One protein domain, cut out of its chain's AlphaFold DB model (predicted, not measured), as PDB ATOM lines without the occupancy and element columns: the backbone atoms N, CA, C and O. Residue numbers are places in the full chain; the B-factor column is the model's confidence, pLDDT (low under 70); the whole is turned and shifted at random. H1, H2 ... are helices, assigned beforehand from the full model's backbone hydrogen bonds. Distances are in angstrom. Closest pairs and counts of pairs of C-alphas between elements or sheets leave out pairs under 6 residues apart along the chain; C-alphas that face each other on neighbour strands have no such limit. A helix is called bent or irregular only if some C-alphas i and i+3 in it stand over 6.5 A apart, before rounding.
ATOM      1  N   LEU A   2     -17.422 -20.600  45.302       73.44
ATOM      2  CA  LEU A   2     -18.634 -19.770  45.417       73.44
ATOM      3  C   LEU A   2     -18.401 -18.441  46.168       73.44
ATOM      4  O   LEU A   2     -18.816 -17.393  45.686       73.44
ATOM      5  N   ASP A   3     -17.662 -18.469  47.282       80.50
ATOM      6  CA  ASP A   3     -17.359 -17.257  48.064       80.50
ATOM      7  C   ASP A   3     -16.488 -16.257  47.283       80.50
ATOM      8  O   ASP A   3     -16.707 -15.053  47.351       80.50
ATOM      9  N   ASN A   4     -15.537 -16.748  46.478       76.88
ATOM     10  CA  ASN A   4     -14.696 -15.891  45.630       76.88
ATOM     11  C   ASN A   4     -15.515 -15.219  44.523       76.88
ATOM     12  O   ASN A   4     -15.306 -14.044  44.242       76.88
ATOM     13  N   TYR A   5     -16.467 -15.947  43.936       80.00
ATOM     14  CA  TYR A   5     -17.378 -15.407  42.930       80.00
ATOM     15  C   TYR A   5     -18.305 -14.335  43.523       80.00
ATOM     16  O   TYR A   5     -18.428 -13.250  42.957       80.00
ATOM     17  N   SER A   6     -18.896 -14.594  44.697       85.06
ATOM     18  CA  SER A   6     -19.753 -13.621  45.393       85.06
ATOM     19  C   SER A   6     -18.988 -12.348  45.759       85.06
ATOM     20  O   SER A   6     -19.458 -11.252  45.474       85.06
ATOM     21  N   ASN A   7     -17.778 -12.480  46.310       85.44
ATOM     22  CA  ASN A   7     -16.955 -11.331  46.696       85.44
ATOM     23  C   ASN A   7     -16.544 -10.467  45.492       85.44
ATOM     24  O   ASN A   7     -16.487  -9.239  45.597       85.44
ATOM     25  N   ALA A   8     -16.260 -11.092  44.345       83.94
ATOM     26  CA  ALA A   8     -15.927 -10.369  43.121       83.94
ATOM     27  C   ALA A   8     -17.137  -9.589  42.580       83.94
ATOM     28  O   ALA A   8     -17.006  -8.408  42.253       83.94
ATOM     29  N   LEU A   9     -18.327 -10.206  42.568       86.19
ATOM     30  CA  LEU A   9     -19.572  -9.524  42.199       86.19
ATOM     31  C   LEU A   9     -19.899  -8.364  43.147       86.19
ATOM     32  O   LEU A   9     -20.185  -7.264  42.675       86.19
ATOM     33  N   ASP A  10     -19.797  -8.571  44.462       89.62
ATOM     34  CA  ASP A  10     -20.035  -7.523  45.460       89.62
ATOM     35  C   ASP A  10     -19.080  -6.340  45.262       89.62
ATOM     36  O   ASP A  10     -19.477  -5.176  45.359       89.62
ATOM     37  N   SER A  11     -17.811  -6.602  44.935       87.38
ATOM     38  CA  SER A  11     -16.861  -5.528  44.655       87.38
ATOM     39  C   SER A  11     -17.210  -4.742  43.391       87.38
ATOM     40  O   SER A  11     -17.021  -3.524  43.388       87.38
ATOM     41  N   ILE A  12     -17.693  -5.398  42.333       86.94
ATOM     42  CA  ILE A  12     -18.120  -4.723  41.099       86.94
ATOM     43  C   ILE A  12     -19.340  -3.841  41.382       86.94
ATOM     44  O   ILE A  12     -19.347  -2.666  41.009       86.94
ATOM     45  N   VAL A  13     -20.337  -4.371  42.098       89.94
ATOM     46  CA  VAL A  13     -21.542  -3.623  42.493       89.94
ATOM     47  C   VAL A  13     -21.167  -2.375  43.297       89.94
ATOM     48  O   VAL A  13     -21.567  -1.271  42.933       89.94
ATOM     49  N   ASN A  14     -20.307  -2.512  44.311       89.38
ATOM     50  CA  ASN A  14     -19.859  -1.385  45.136       89.38
ATOM     51  C   ASN A  14     -19.145  -0.285  44.325       89.38
ATOM     52  O   ASN A  14     -19.274   0.902  44.636       89.38
ATOM     53  N   ARG A  15     -18.394  -0.647  43.276       88.06
ATOM     54  CA  ARG A  15     -17.749   0.332  42.381       88.06
ATOM     55  C   ARG A  15     -18.776   1.097  41.550       88.06
ATOM     56  O   ARG A  15     -18.665   2.319  41.443       88.06
ATOM     57  N   TYR A  16     -19.779   0.411  41.003       88.12
ATOM     58  CA  TYR A  16     -20.871   1.066  40.280       88.12
ATOM     59  C   TYR A  16     -21.678   2.001  41.183       88.12
ATOM     60  O   TYR A  16     -21.933   3.140  40.790       88.12
ATOM     61  N   ASP A  17     -21.993   1.582  42.410       89.38
ATOM     62  CA  ASP A  17     -22.656   2.440  43.400       89.38
ATOM     63  C   ASP A  17     -21.832   3.700  43.700       89.38
ATOM     64  O   ASP A  17     -22.377   4.806  43.778       89.38
ATOM     65  N   GLY A  18     -20.505   3.562  43.791       89.19
ATOM     66  CA  GLY A  18     -19.579   4.685  43.932       89.19
ATOM     67  C   GLY A  18     -19.637   5.668  42.758       89.19
ATOM     68  O   GLY A  18     -19.726   6.877  42.982       89.19
ATOM     69  N   ILE A  19     -19.648   5.174  41.514       88.94
ATOM     70  CA  ILE A  19     -19.776   6.014  40.309       88.94
ATOM     71  C   ILE A  19     -21.125   6.741  40.296       88.94
ATOM     72  O   ILE A  19     -21.173   7.945  40.040       88.94
ATOM     73  N   ILE A  20     -22.220   6.035  40.595       88.25
ATOM     74  CA  ILE A  20     -23.569   6.613  40.637       88.25
ATOM     75  C   ILE A  20     -23.642   7.713  41.698       88.25
ATOM     76  O   ILE A  20     -24.196   8.784  41.448       88.25
ATOM     77  N   LYS A  21     -23.064   7.477  42.880       89.44
ATOM     78  CA  LYS A  21     -23.007   8.473  43.950       89.44
ATOM     79  C   LYS A  21     -22.203   9.704  43.531       89.44
ATOM     80  O   LYS A  21     -22.706  10.816  43.665       89.44
ATOM     81  N   LEU A  22     -21.010   9.510  42.967       90.44
ATOM     82  CA  LEU A  22     -20.169  10.600  42.467       90.44
ATOM     83  C   LEU A  22     -20.898  11.433  41.405       90.44
ATOM     84  O   LEU A  22     -20.836  12.663  41.437       90.44
ATOM     85  N   PHE A  23     -21.601  10.774  40.482       89.44
ATOM     86  CA  PHE A  23     -22.414  11.435  39.465       89.44
ATOM     87  C   PHE A  23     -23.480  12.332  40.099       89.44
ATOM     88  O   PHE A  23     -23.531  13.524  39.800       89.44
ATOM     89  N   LYS A  24     -24.286  11.790  41.017       90.06
ATOM     90  CA  LYS A  24     -25.352  12.539  41.697       90.06
ATOM     91  C   LYS A  24     -24.819  13.722  42.497       90.06
ATOM     92  O   LYS A  24     -25.362  14.815  42.398       90.06
ATOM     93  N   GLU A  25     -23.738  13.523  43.249       91.06
ATOM     94  CA  GLU A  25     -23.123  14.577  44.064       91.06
ATOM     95  C   GLU A  25     -22.505  15.687  43.206       91.06
ATOM     96  O   GLU A  25     -22.628  16.863  43.542       91.06
ATOM     97  N   THR A  26     -21.874  15.332  42.083       91.19
ATOM     98  CA  THR A  26     -21.212  16.308  41.205       91.19
ATOM     99  C   THR A  26     -22.223  17.061  40.345       91.19
ATOM    100  O   THR A  26     -22.164  18.282  40.249       91.19
ATOM    101  N   VAL A  27     -23.155  16.342  39.715       88.94
ATOM    102  CA  VAL A  27     -24.124  16.892  38.752       88.94
ATOM    103  C   VAL A  27     -25.340  17.509  39.440       88.94
ATOM    104  O   VAL A  27     -25.975  18.394  38.869       88.94
ATOM    105  N   GLY A  28     -25.630  17.109  40.681       87.06
ATOM    106  CA  GLY A  28     -26.841  17.501  41.400       87.06
ATOM    107  C   GLY A  28     -28.083  16.729  40.948       87.06
ATOM    108  O   GLY A  28     -29.202  17.170  41.198       87.06
ATOM    109  N   GLU A  29     -27.898  15.599  40.260       85.50
ATOM    110  CA  GLU A  29     -28.993  14.740  39.816       85.50
ATOM    111  C   GLU A  29     -29.563  13.947  40.997       85.50
ATOM    112  O   GLU A  29     -28.830  13.370  41.802       85.50
ATOM    113  N   THR A  30     -30.888  13.909  41.097       84.75
ATOM    114  CA  THR A  30     -31.607  13.231  42.185       84.75
ATOM    115  C   THR A  30     -32.454  12.066  41.685       84.75
ATOM    116  O   THR A  30     -32.796  11.184  42.475       84.75
ATOM    117  N   ASP A  31     -32.750  12.017  40.385       81.94
ATOM    118  CA  ASP A  31     -33.485  10.928  39.765       81.94
ATOM    119  C   ASP A  31     -32.575   9.708  39.556       81.94
ATOM    120  O   ASP A  31     -31.529   9.758  38.907       81.94
ATOM    121  N   ASN A  32     -33.003   8.565  40.093       77.12
ATOM    122  CA  ASN A  32     -32.334   7.276  39.909       77.12
ATOM    123  C   ASN A  32     -32.429   6.751  38.467       77.12
ATOM    124  O   ASN A  32     -31.699   5.831  38.112       77.12
ATOM    125  N   SER A  33     -33.324   7.318  37.656       79.69
ATOM    126  CA  SER A  33     -33.567   6.942  36.259       79.69
ATOM    127  C   SER A  33     -32.948   7.927  35.264       79.69
ATOM    128  O   SER A  33     -33.226   7.846  34.065       79.69
ATOM    129  N   ALA A  34     -32.139   8.877  35.741       74.00
ATOM    130  CA  ALA A  34     -31.547   9.900  34.898       74.00
ATOM    131  C   ALA A  34     -30.656   9.287  33.806       74.00
ATOM    132  O   ALA A  34     -29.743   8.506  34.074       74.00
ATOM    133  N   ILE A  35     -30.913   9.670  32.553       72.81
ATOM    134  CA  ILE A  35     -30.119   9.235  31.401       72.81
ATOM    135  C   ILE A  35     -29.191  10.374  30.989       72.81
ATOM    136  O   ILE A  35     -29.643  11.433  30.548       72.81
ATOM    137  N   ILE A  36     -27.884  10.123  31.049       70.38
ATOM    138  CA  ILE A  36     -26.864  11.077  30.617       70.38
ATOM    139  C   ILE A  36     -26.880  11.172  29.088       70.38
ATOM    140  O   ILE A  36     -26.438  10.270  28.380       70.38
ATOM    141  N   LYS A  37     -27.375  12.295  28.564       77.25
ATOM    142  CA  LYS A  37     -27.282  12.645  27.139       77.25
ATOM    143  C   LYS A  37     -26.539  13.967  27.001       77.25
ATOM    144  O   LYS A  37     -27.158  15.012  26.831       77.25
ATOM    145  N   THR A  38     -25.212  13.926  27.074       73.62
ATOM    146  CA  THR A  38     -24.355  15.125  27.008       73.62
ATOM    147  C   THR A  38     -24.604  15.954  25.745       73.62
ATOM    148  O   THR A  38     -24.779  17.164  25.831       73.62
ATOM    149  N   GLU A  39     -24.773  15.317  24.584       80.50
ATOM    150  CA  GLU A  39     -25.127  16.023  23.342       80.50
ATOM    151  C   GLU A  39     -26.484  16.740  23.404       80.50
ATOM    152  O   GLU A  39     -26.728  17.715  22.692       80.50
ATOM    153  N   TYR A  40     -27.418  16.228  24.210       84.75
ATOM    154  CA  TYR A  40     -28.732  16.838  24.357       84.75
ATOM    155  C   TYR A  40     -28.648  18.157  25.130       84.75
ATOM    156  O   TYR A  40     -29.362  19.093  24.770       84.75
ATOM    157  N   LEU A  41     -27.738  18.267  26.104       85.38
ATOM    158  CA  LEU A  41     -27.513  19.496  26.873       85.38
ATOM    159  C   LEU A  41     -27.054  20.647  25.968       85.38
ATOM    160  O   LEU A  41     -27.643  21.729  25.995       85.38
ATOM    161  N   GLU A  42     -26.098  20.386  25.076       83.81
ATOM    162  CA  GLU A  42     -25.619  21.381  24.105       83.81
ATOM    163  C   GLU A  42     -26.707  21.798  23.106       83.81
ATOM    164  O   GLU A  42     -26.850  22.976  22.765       83.81
ATOM    165  N   ARG A  43     -27.552  20.855  22.667       88.25
ATOM    166  CA  ARG A  43     -28.697  21.178  21.801       88.25
ATOM    167  C   ARG A  43     -29.728  22.056  22.508       88.25
ATOM    168  O   ARG A  43     -30.270  22.964  21.875       88.25
ATOM    169  N   ILE A  44     -30.012  21.810  23.790       88.44
ATOM    170  CA  ILE A  44     -30.912  22.669  24.574       88.44
ATOM    171  C   ILE A  44     -30.316  24.072  24.690       88.44
ATOM    172  O   ILE A  44     -31.027  25.046  24.453       88.44
ATOM    173  N   LYS A  45     -29.011  24.184  24.960       86.44
ATOM    174  CA  LYS A  45     -28.320  25.473  25.095       86.44
ATOM    175  C   LYS A  45     -28.490  26.364  23.867       86.44
ATOM    176  O   LYS A  45     -28.723  27.562  24.008       86.44
ATOM    177  N   GLN A  46     -28.433  25.792  22.663       87.12
ATOM    178  CA  GLN A  46     -28.703  26.556  21.440       87.12
ATOM    179  C   GLN A  46     -30.181  26.946  21.316       87.12
ATOM    180  O   GLN A  46     -30.477  28.109  21.062       87.12
ATOM    181  N   ARG A  47     -31.108  26.012  21.569       88.12
ATOM    182  CA  ARG A  47     -32.563  26.260  21.480       88.12
ATOM    183  C   ARG A  47     -33.069  27.301  22.465       88.12
ATOM    184  O   ARG A  47     -34.084  27.940  22.210       88.12
ATOM    185  N   MET A  48     -32.398  27.463  23.602       88.12
ATOM    186  CA  MET A  48     -32.795  28.470  24.573       88.12
ATOM    187  C   MET A  48     -32.629  29.889  24.027       88.12
ATOM    188  O   MET A  48     -33.321  30.764  24.523       88.12
ATOM    189  N   LYS A  49     -31.795  30.158  23.016       81.38
ATOM    190  CA  LYS A  49     -31.556  31.529  22.521       81.38
ATOM    191  C   LYS A  49     -32.768  32.151  21.814       81.38
ATOM    192  O   LYS A  49     -33.068  33.317  22.044       81.38
ATOM    193  N   ASP A  50     -33.506  31.377  21.026       86.50
ATOM    194  CA  ASP A  50     -34.543  31.911  20.128       86.50
ATOM    195  C   ASP A  50     -35.780  32.517  20.844       86.50
ATOM    196  O   ASP A  50     -36.262  33.579  20.430       86.50
ATOM    197  N   PRO A  51     -36.319  31.918  21.930       86.81
ATOM    198  CA  PRO A  51     -37.537  32.411  22.576       86.81
ATOM    199  C   PRO A  51     -37.435  33.840  23.121       86.81
ATOM    200  O   PRO A  51     -38.396  34.608  23.022       86.81
ATOM    201  N   ILE A  52     -36.286  34.221  23.691       85.50
ATOM    202  CA  ILE A  52     -36.133  35.537  24.323       85.50
ATOM    203  C   ILE A  52     -36.057  36.660  23.286       85.50
ATOM    204  O   ILE A  52     -36.583  37.753  23.505       85.50
ATOM    205  N   GLU A  53     -35.463  36.386  22.125       87.56
ATOM    206  CA  GLU A  53     -35.425  37.319  21.001       87.56
ATOM    207  C   GLU A  53     -36.821  37.517  20.400       87.56
ATOM    208  O   GLU A  53     -37.244  38.655  20.173       87.56
ATOM    209  N   GLY A  54     -37.587  36.431  20.241       90.12
ATOM    210  CA  GLY A  54     -38.979  36.491  19.786       90.12
ATOM    211  C   GLY A  54     -39.884  37.317  20.710       90.12
ATOM    212  O   GLY A  54     -40.711  38.111  20.241       90.12
ATOM    213  N   LEU A  55     -39.699  37.188  22.028       90.75
ATOM    214  CA  LEU A  55     -40.425  37.977  23.029       90.75
ATOM    215  C   LEU A  55     -40.057  39.461  22.977       90.75
ATOM    216  O   LEU A  55     -40.953  40.307  22.967       90.75
ATOM    217  N   LYS A  56     -38.763  39.790  22.870       89.19
ATOM    218  CA  LYS A  56     -38.303  41.178  22.691       89.19
ATOM    219  C   LYS A  56     -38.924  41.809  21.444       89.19
ATOM    220  O   LYS A  56     -39.482  42.901  21.530       89.19
ATOM    221  N   GLY A  57     -38.916  41.094  20.317       93.31
ATOM    222  CA  GLY A  57     -39.542  41.559  19.077       93.31
ATOM    223  C   GLY A  57     -41.049  41.806  19.217       93.31
ATOM    224  O   GLY A  57     -41.562  42.818  18.736       93.31
ATOM    225  N   SER A  58     -41.767  40.919  19.911       92.75
ATOM    226  CA  SER A  58     -43.204  41.084  20.180       92.75
ATOM    227  C   SER A  58     -43.498  42.274  21.102       92.75
ATOM    228  O   SER A  58     -44.442  43.028  20.855       92.75
ATOM    229  N   SER A  59     -42.659  42.499  22.117       93.69
ATOM    230  CA  SER A  59     -42.760  43.661  23.005       93.69
ATOM    231  C   SER A  59     -42.561  44.973  22.244       93.69
ATOM    232  O   SER A  59     -43.360  45.893  22.393       93.69
ATOM    233  N   SER A  60     -41.564  45.055  21.356       94.12
ATOM    234  CA  SER A  60     -41.357  46.246  20.520       94.12
ATOM    235  C   SER A  60     -42.541  46.526  19.589       94.12
ATOM    236  O   SER A  60     -42.949  47.674  19.430       94.12
ATOM    237  N   LYS A  61     -43.150  45.485  18.999       96.06
ATOM    238  CA  LYS A  61     -44.370  45.644  18.186       96.06
ATOM    239  C   LYS A  61     -45.540  46.177  19.012       96.06
ATOM    240  O   LYS A  61     -46.245  47.069  18.550       96.06
ATOM    241  N   THR A  62     -45.717  45.665  20.230       95.31
ATOM    242  CA  THR A  62     -46.766  46.121  21.157       95.31
ATOM    243  C   THR A  62     -46.573  47.592  21.522       95.31
ATOM    244  O   THR A  62     -47.511  48.378  21.411       95.31
ATOM    245  N   GLN A  63     -45.339  47.990  21.840       94.88
ATOM    246  CA  GLN A  63     -44.989  49.381  22.118       94.88
ATOM    247  C   GLN A  63     -45.319  50.312  20.941       94.88
ATOM    248  O   GLN A  63     -45.895  51.377  21.153       94.88
ATOM    249  N   ASN A  64     -45.012  49.904  19.706       95.50
ATOM    250  CA  ASN A  64     -45.330  50.693  18.512       95.50
ATOM    251  C   ASN A  64     -46.843  50.851  18.302       95.50
ATOM    252  O   ASN A  64     -47.298  51.936  17.947       95.50
ATOM    253  N   ILE A  65     -47.627  49.793  18.547       95.56
ATOM    254  CA  ILE A  65     -49.094  49.854  18.476       95.56
ATOM    255  C   ILE A  65     -49.630  50.833  19.525       95.56
ATOM    256  O   ILE A  65     -50.430  51.698  19.186       95.56
ATOM    257  N   TYR A  66     -49.163  50.738  20.774       96.12
ATOM    258  CA  TYR A  66     -49.604  51.624  21.858       96.12
ATOM    259  C   TYR A  66     -49.229  53.084  21.600       96.12
ATOM    260  O   TYR A  66     -50.041  53.970  21.847       96.12
ATOM    261  N   ALA A  67     -48.043  53.342  21.044       94.06
ATOM    262  CA  ALA A  67     -47.652  54.683  20.621       94.06
ATOM    263  C   ALA A  67     -48.573  55.224  19.512       94.06
ATOM    264  O   ALA A  67     -48.971  56.387  19.562       94.06
ATOM    265  N   GLY A  68     -48.955  54.376  18.550       96.00
ATOM    266  CA  GLY A  68     -49.811  54.744  17.421       96.00
ATOM    267  C   GLY A  68     -51.261  55.093  17.778       96.00
ATOM    268  O   GLY A  68     -51.920  55.728  16.965       96.00
ATOM    269  N   ILE A  69     -51.747  54.705  18.963       96.19
ATOM    270  CA  ILE A  69     -53.105  55.019  19.458       96.19
ATOM    271  C   ILE A  69     -53.096  55.904  20.715       96.19
ATOM    272  O   ILE A  69     -54.107  56.012  21.414       96.19
ATOM    273  N   SER A  70     -51.937  56.482  21.046       96.19
ATOM    274  CA  SER A  70     -51.709  57.194  22.310       96.19
ATOM    275  C   SER A  70     -52.517  58.488  22.460       96.19
ATOM    276  O   SER A  70     -52.692  58.972  23.578       96.19
ATOM    277  N   ASP A  71     -53.040  59.021  21.357       96.94
ATOM    278  CA  ASP A  71     -53.965  60.151  21.301       96.94
ATOM    279  C   ASP A  71     -55.384  59.790  21.775       96.94
ATOM    280  O   ASP A  71     -56.099  60.653  22.284       96.94
ATOM    281  N   ILE A  72     -55.782  58.520  21.642       97.25
ATOM    282  CA  ILE A  72     -57.097  58.010  22.056       97.25
ATOM    283  C   ILE A  72     -57.027  57.404  23.460       97.25
ATOM    284  O   ILE A  72     -57.891  57.656  24.301       97.25
ATOM    285  N   LEU A  73     -56.019  56.564  23.711       95.81
ATOM    286  CA  LEU A  73     -55.890  55.765  24.928       95.81
ATOM    287  C   LEU A  73     -54.435  55.704  25.380       95.81
ATOM    288  O   LEU A  73     -53.537  55.364  24.615       95.81
ATOM    289  N   THR A  74     -54.206  55.936  26.669       94.06
ATOM    290  CA  THR A  74     -52.899  55.687  27.283       94.06
ATOM    291  C   THR A  74     -52.817  54.240  27.755       94.06
ATOM    292  O   THR A  74     -53.620  53.801  28.576       94.06
ATOM    293  N   LEU A  75     -51.826  53.505  27.254       94.56
ATOM    294  CA  LEU A  75     -51.561  52.116  27.619       94.56
ATOM    295  C   LEU A  75     -50.115  51.956  28.088       94.56
ATOM    296  O   LEU A  75     -49.215  52.670  27.648       94.56
ATOM    297  N   THR A  76     -49.884  50.985  28.967       91.56
ATOM    298  CA  THR A  76     -48.544  50.625  29.441       91.56
ATOM    299  C   THR A  76     -48.126  49.310  28.812       91.56
ATOM    300  O   THR A  76     -48.861  48.327  28.877       91.56
ATOM    301  N   ASN A  77     -46.938  49.286  28.211       91.88
ATOM    302  CA  ASN A  77     -46.403  48.065  27.627       91.88
ATOM    303  C   ASN A  77     -46.205  46.992  28.715       91.88
ATOM    304  O   ASN A  77     -45.659  47.314  29.775       91.88
ATOM    305  N   PRO A  78     -46.599  45.729  28.473       89.12
ATOM    306  CA  PRO A  78     -46.311  44.644  29.401       89.12
ATOM    307  C   PRO A  78     -44.806  44.530  29.669       89.12
ATOM    308  O   PRO A  78     -43.994  44.612  28.743       89.12
ATOM    309  N   SER A  79     -44.426  44.334  30.932       90.31
ATOM    310  CA  SER A  79     -43.030  44.071  31.289       90.31
ATOM    311  C   SER A  79     -42.641  42.630  30.938       90.31
ATOM    312  O   SER A  79     -43.437  41.701  31.082       90.31
ATOM    313  N   LEU A  80     -41.389  42.451  30.511       92.38
ATOM    314  CA  LEU A  80     -40.757  41.145  30.320       92.38
ATOM    315  C   LEU A  80     -39.840  40.757  31.493       92.38
ATOM    316  O   LEU A  80     -39.146  39.750  31.400       92.38
ATOM    317  N   ASP A  81     -39.805  41.520  32.586       93.06
ATOM    318  CA  ASP A  81     -38.796  41.361  33.646       93.06
ATOM    319  C   ASP A  81     -38.866  40.001  34.345       93.06
ATOM    320  O   ASP A  81     -37.835  39.356  34.559       93.06
ATOM    321  N   SER A  82     -40.074  39.525  34.659       93.25
ATOM    322  CA  SER A  82     -40.272  38.198  35.256       93.25
ATOM    323  C   SER A  82     -39.806  37.093  34.310       93.25
ATOM    324  O   SER A  82     -39.074  36.193  34.720       93.25
ATOM    325  N   VAL A  83     -40.145  37.209  33.024       91.25
ATOM    326  CA  VAL A  83     -39.735  36.257  31.989       91.25
ATOM    327  C   VAL A  83     -38.218  36.269  31.808       91.25
ATOM    328  O   VAL A  83     -37.604  35.206  31.809       91.25
ATOM    329  N   ASN A  84     -37.595  37.447  31.731       90.50
ATOM    330  CA  ASN A  84     -36.142  37.609  31.653       90.50
ATOM    331  C   ASN A  84     -35.436  36.992  32.868       90.50
ATOM    332  O   ASN A  84     -34.386  36.361  32.720       90.50
ATOM    333  N   THR A  85     -36.013  37.153  34.061       94.19
ATOM    334  CA  THR A  85     -35.473  36.597  35.308       94.19
ATOM    335  C   THR A  85     -35.521  35.072  35.286       94.19
ATOM    336  O   THR A  85     -34.476  34.433  35.418       94.19
ATOM    337  N   SER A  86     -36.698  34.481  35.050       93.94
ATOM    338  CA  SER A  86     -36.856  33.021  34.977       93.94
ATOM    339  C   SER A  86     -36.014  32.411  33.857       93.94
ATOM    340  O   SER A  86     -35.397  31.365  34.037       93.94
ATOM    341  N   TYR A  87     -35.928  33.091  32.715       92.19
ATOM    342  CA  TYR A  87     -35.090  32.672  31.600       92.19
ATOM    343  C   TYR A  87     -33.599  32.670  31.966       92.19
ATOM    344  O   TYR A  87     -32.912  31.678  31.733       92.19
ATOM    345  N   SER A  88     -33.098  33.735  32.598       90.81
ATOM    346  CA  SER A  88     -31.693  33.818  33.028       90.81
ATOM    347  C   SER A  88     -31.346  32.743  34.060       90.81
ATOM    348  O   SER A  88     -30.267  32.155  34.002       90.81
ATOM    349  N   GLN A  89     -32.270  32.444  34.978       94.69
ATOM    350  CA  GLN A  89     -32.122  31.342  35.932       94.69
ATOM    351  C   GLN A  89     -32.055  29.986  35.224       94.69
ATOM    352  O   GLN A  89     -31.193  29.176  35.554       94.69
ATOM    353  N   ALA A  90     -32.912  29.752  34.228       91.94
ATOM    354  CA  ALA A  90     -32.898  28.520  33.446       91.94
ATOM    355  C   ALA A  90     -31.591  28.356  32.651       91.94
ATOM    356  O   ALA A  90     -31.008  27.274  32.658       91.94
ATOM    357  N   VAL A  91     -31.095  29.427  32.014       91.38
ATOM    358  CA  VAL A  91     -29.807  29.412  31.295       91.38
ATOM    359  C   VAL A  91     -28.666  29.093  32.257       91.38
ATOM    360  O   VAL A  91     -27.863  28.209  31.973       91.38
ATOM    361  N   LYS A  92     -28.630  29.759  33.418       92.69
ATOM    362  CA  LYS A  92     -27.621  29.491  34.447       92.69
ATOM    363  C   LYS A  92     -27.684  28.041  34.924       92.69
ATOM    364  O   LYS A  92     -26.647  27.400  35.017       92.69
ATOM    365  N   SER A  93     -28.881  27.525  35.197       91.44
ATOM    366  CA  SER A  93     -29.063  26.138  35.631       91.44
ATOM    367  C   SER A  93     -28.529  25.153  34.595       91.44
ATOM    368  O   SER A  93     -27.842  24.210  34.968       91.44
ATOM    369  N   LEU A  94     -28.801  25.376  33.305       91.06
ATOM    370  CA  LEU A  94     -28.284  24.525  32.236       91.06
ATOM    371  C   LEU A  94     -26.756  24.606  32.121       91.06
ATOM    372  O   LEU A  94     -26.102  23.573  31.996       91.06
ATOM    373  N   ASP A  95     -26.185  25.812  32.170       90.81
ATOM    374  CA  ASP A  95     -24.732  26.005  32.131       90.81
ATOM    375  C   ASP A  95     -24.033  25.343  33.328       90.81
ATOM    376  O   ASP A  95     -22.978  24.731  33.161       90.81
ATOM    377  N   ASP A  96     -24.623  25.433  34.520       92.06
ATOM    378  CA  ASP A  96     -24.115  24.769  35.720       92.06
ATOM    379  C   ASP A  96     -24.180  23.240  35.559       92.06
ATOM    380  O   ASP A  96     -23.190  22.558  35.813       92.06
ATOM    381  N   THR A  97     -25.289  22.690  35.045       90.00
ATOM    382  CA  THR A  97     -25.397  21.253  34.740       90.00
ATOM    383  C   THR A  97     -24.335  20.798  33.735       90.00
ATOM    384  O   THR A  97     -23.711  19.761  33.948       90.00
ATOM    385  N   ILE A  98     -24.082  21.563  32.665       89.69
ATOM    386  CA  ILE A  98     -23.046  21.237  31.669       89.69
ATOM    387  C   ILE A  98     -21.660  21.197  32.322       89.69
ATOM    388  O   ILE A  98     -20.947  20.205  32.181       89.69
ATOM    389  N   LYS A  99     -21.294  22.222  33.099       91.75
ATOM    390  CA  LYS A  99     -19.998  22.264  33.798       91.75
ATOM    391  C   LYS A  99     -19.836  21.119  34.787       91.75
ATOM    392  O   LYS A  99     -18.766  20.521  34.882       91.75
ATOM    393  N   ASN A 100     -20.894  20.793  35.518       92.69
ATOM    394  CA  ASN A 100     -20.856  19.693  36.466       92.69
ATOM    395  C   ASN A 100     -20.713  18.338  35.754       92.69
ATOM    396  O   ASN A 100     -19.981  17.470  36.227       92.69
ATOM    397  N   MET A 101     -21.347  18.166  34.589       90.38
ATOM    398  CA  MET A 101     -21.141  16.994  33.732       90.38
ATOM    399  C   MET A 101     -19.693  16.886  33.243       90.38
ATOM    400  O   MET A 101     -19.118  15.799  33.260       90.38
ATOM    401  N   GLU A 102     -19.085  17.997  32.827       89.94
ATOM    402  CA  GLU A 102     -17.670  18.041  32.441       89.94
ATOM    403  C   GLU A 102     -16.753  17.670  33.616       89.94
ATOM    404  O   GLU A 102     -15.816  16.887  33.444       89.94
ATOM    405  N   ALA A 103     -17.048  18.172  34.819       91.81
ATOM    406  CA  ALA A 103     -16.313  17.842  36.036       91.81
ATOM    407  C   ALA A 103     -16.419  16.347  36.376       91.81
ATOM    408  O   ALA A 103     -15.393  15.702  36.602       91.81
ATOM    409  N   PHE A 104     -17.630  15.783  36.339       90.81
ATOM    410  CA  PHE A 104     -17.858  14.351  36.540       90.81
ATOM    411  C   PHE A 104     -17.050  13.513  35.543       90.81
ATOM    412  O   PHE A 104     -16.293  12.633  35.951       90.81
ATOM    413  N   ASN A 105     -17.142  13.832  34.249       87.38
ATOM    414  CA  ASN A 105     -16.404  13.123  33.205       87.38
ATOM    415  C   ASN A 105     -14.885  13.222  33.416       87.38
ATOM    416  O   ASN A 105     -14.173  12.237  33.231       87.38
ATOM    417  N   SER A 106     -14.375  14.384  33.841       89.38
ATOM    418  CA  SER A 106     -12.947  14.563  34.123       89.38
ATOM    419  C   SER A 106     -12.465  13.699  35.288       89.38
ATOM    420  O   SER A 106     -11.356  13.169  35.223       89.38
ATOM    421  N   VAL A 107     -13.270  13.553  36.346       88.06
ATOM    422  CA  VAL A 107     -12.943  12.673  37.475       88.06
ATOM    423  C   VAL A 107     -13.019  11.216  37.042       88.06
ATOM    424  O   VAL A 107     -12.062  10.482  37.259       88.06
ATOM    425  N   LEU A 108     -14.101  10.813  36.373       84.94
ATOM    426  CA  LEU A 108     -14.312   9.440  35.920       84.94
ATOM    427  C   LEU A 108     -13.139   8.931  35.064       84.94
ATOM    428  O   LEU A 108     -12.613   7.852  35.325       84.94
ATOM    429  N   LEU A 109     -12.675   9.744  34.109       78.81
ATOM    430  CA  LEU A 109     -11.539   9.430  33.232       78.81
ATOM    431  C   LEU A 109     -10.185   9.346  33.954       78.81
ATOM    432  O   LEU A 109      -9.233   8.815  33.394       78.81
ATOM    433  N   LYS A 110     -10.072   9.904  35.163       81.50
ATOM    434  CA  LYS A 110      -8.853   9.858  35.987       81.50
ATOM    435  C   LYS A 110      -8.874   8.733  37.016       81.50
ATOM    436  O   LYS A 110      -7.905   8.585  37.751       81.50
ATOM    437  N   THR A 111      -9.982   8.005  37.131       77.94
ATOM    438  CA  THR A 111     -10.092   6.893  38.075       77.94
ATOM    439  C   THR A 111      -9.742   5.586  37.385       77.94
ATOM    440  O   THR A 111     -10.271   5.301  36.315       77.94
ATOM    441  N   ASP A 112      -8.990   4.729  38.069       80.50
ATOM    442  CA  ASP A 112      -8.727   3.347  37.639       80.50
ATOM    443  C   ASP A 112      -9.984   2.455  37.784       80.50
ATOM    444  O   ASP A 112      -9.904   1.230  37.811       80.50
ATOM    445  N   THR A 113     -11.175   3.046  37.963       79.44
ATOM    446  CA  THR A 113     -12.403   2.320  38.306       79.44
ATOM    447  C   THR A 113     -12.770   1.295  37.240       79.44
ATOM    448  O   THR A 113     -13.130   0.176  37.598       79.44
ATOM    449  N   PHE A 114     -12.666   1.655  35.958       82.25
ATOM    450  CA  PHE A 114     -12.983   0.743  34.858       82.25
ATOM    451  C   PHE A 114     -11.926  -0.347  34.695       82.25
ATOM    452  O   PHE A 114     -12.296  -1.510  34.586       82.25
ATOM    453  N   ASP A 115     -10.643  -0.005  34.813       86.12
ATOM    454  CA  ASP A 115      -9.556  -0.988  34.782       86.12
ATOM    455  C   ASP A 115      -9.714  -2.030  35.902       86.12
ATOM    456  O   ASP A 115      -9.526  -3.229  35.699       86.12
ATOM    457  N   LEU A 116     -10.126  -1.587  37.092       84.56
ATOM    458  CA  LEU A 116     -10.387  -2.472  38.224       84.56
ATOM    459  C   LEU A 116     -11.648  -3.328  38.029       84.56
ATOM    460  O   LEU A 116     -11.655  -4.473  38.473       84.56
ATOM    461  N   ILE A 117     -12.692  -2.811  37.369       85.81
ATOM    462  CA  ILE A 117     -13.868  -3.608  36.974       85.81
ATOM    463  C   ILE A 117     -13.461  -4.677  35.951       85.81
ATOM    464  O   ILE A 117     -13.846  -5.834  36.098       85.81
ATOM    465  N   ASP A 118     -12.648  -4.325  34.956       86.00
ATOM    466  CA  ASP A 118     -12.191  -5.249  33.912       86.00
ATOM    467  C   ASP A 118     -11.278  -6.349  34.467       86.00
ATOM    468  O   ASP A 118     -11.409  -7.525  34.105       86.00
ATOM    469  N   MET A 119     -10.396  -5.999  35.407       86.44
ATOM    470  CA  MET A 119      -9.575  -6.966  36.133       86.44
ATOM    471  C   MET A 119     -10.448  -7.943  36.933       86.44
ATOM    472  O   MET A 119     -10.265  -9.153  36.827       86.44
ATOM    473  N   GLN A 120     -11.453  -7.441  37.660       82.75
ATOM    474  CA  GLN A 120     -12.383  -8.272  38.437       82.75
ATOM    475  C   GLN A 120     -13.269  -9.155  37.546       82.75
ATOM    476  O   GLN A 120     -13.503 -10.320  37.864       82.75
ATOM    477  N   ASN A 121     -13.708  -8.650  36.391       85.38
ATOM    478  CA  ASN A 121     -14.418  -9.445  35.387       85.38
ATOM    479  C   ASN A 121     -13.547 -10.589  34.847       85.38
ATOM    480  O   ASN A 121     -14.036 -11.701  34.640       85.38
ATOM    481  N   SER A 122     -12.254 -10.330  34.645       87.00
ATOM    482  CA  SER A 122     -11.295 -11.345  34.204       87.00
ATOM    483  C   SER A 122     -11.064 -12.409  35.279       87.00
ATOM    484  O   SER A 122     -11.023 -13.592  34.955       87.00
ATOM    485  N   GLU A 123     -10.978 -12.018  36.556       83.44
ATOM    486  CA  GLU A 123     -10.898 -12.955  37.685       83.44
ATOM    487  C   GLU A 123     -12.135 -13.863  37.739       83.44
ATOM    488  O   GLU A 123     -11.994 -15.085  37.812       83.44
ATOM    489  N   ILE A 124     -13.338 -13.292  37.607       84.69
ATOM    490  CA  ILE A 124     -14.601 -14.045  37.569       84.69
ATOM    491  C   ILE A 124     -14.617 -15.076  36.436       84.69
ATOM    492  O   ILE A 124     -15.076 -16.195  36.647       84.69
ATOM    493  N   ALA A 125     -14.103 -14.734  35.251       84.38
ATOM    494  CA  ALA A 125     -14.078 -15.638  34.101       84.38
ATOM    495  C   ALA A 125     -13.183 -16.881  34.300       84.38
ATOM    496  O   ALA A 125     -13.268 -17.824  33.513       84.38
ATOM    497  N   THR A 126     -12.322 -16.877  35.323       81.75
ATOM    498  CA  THR A 126     -11.390 -17.973  35.638       81.75
ATOM    499  C   THR A 126     -11.817 -18.844  36.826       81.75
ATOM    500  O   THR A 126     -11.139 -19.835  37.110       81.75
TER     501      THR A 126
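AT A GLANCE: This is residues 2 to 126 of the 127 residues of a protein of Streptococcus mitis (UniProt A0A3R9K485). The model is a long, thin rod folded back on itself: H1, H2 and H3 follow one another along it in one direction, and H4 and H5 return in the other. At one end H5 runs beside H1; H4, the longest helix with 28 residues, overlaps the last part of H1 and runs beside H2, and at the far end residues 68 to 73 stick out as the turn between H3 and the way back. The printed part has 125 residues with five named helices, H1 to H5 in order along the chain, and no named strand, and its class is all helix. It is extended, with a radius of gyration of the C-alphas of 25.7 A and spans of 90 by 19 by 18 A.

HOW THE PARTS SIT: H1, residues 2 to 27, touches H5, residues 113 to 124, with its residues 5 to 15 alone. They run opposite ways at a shallow tilt of 16 degrees, and their closest C-alphas, those of Ile 12 and Ile 117, are 6.0 A apart. Residues 19 to 27 of H1 alone touch H4, residues 81 to 108; the closest C-alphas, those of Val 27 and Asn 100, are 4.9 A apart. H1 and H4 run opposite ways at a shallow tilt of 33 degrees, only just short of steep. H2, residues 38 to 47, is apart from H1 and touches H4, where residues 91 to 101 of H4 alone take part. The closest C-alphas of H2 and H4, those of Leu 41 and Ile 98, are 6.8 A apart, and the two helices run opposite ways at a shallow tilt of 21 degrees. H3, residues 49 to 68, meets H2 only through their link. H3 is close to H4 but not clearly touching it, with the C-alphas of Ile 52 and Asn 84 closest at 7.6 A. H1 and H3 are apart, as are H5 and both H2 and H3. Every O i to N i+4 pair is within hydrogen-bond range in H1, H4 and H5; in H2 it is 5 of 6 and in H3 15 of 16.

IN THESE COORDINATES: H1 begins at C-alpha 2, (-18.634, -19.770, 45.417), and is 37.7 A long. H2 is 14.9 A long and H3 30.0 A; H3 is neither bent nor irregular, but only just: C-alphas 49 and 52 are 6.3 A apart. H4 begins at C-alpha 81, (-38.796, 41.361, 33.646), and is 40.3 A long. H5 is 16.5 A long and ends at C-alpha 124, (-14.601, -14.045, 37.569).

THE WHOLE: The two C-alphas farthest apart, those of Leu 2 and Asp 71, are 90.6 A apart, while those of Leu 2 and Thr 126 are 12.3 A apart. The link from H3 to H4, residues 69 to 80, is long. The printed part has no cut; its mean pLDDT is 88.0, and no printed residue is under 70.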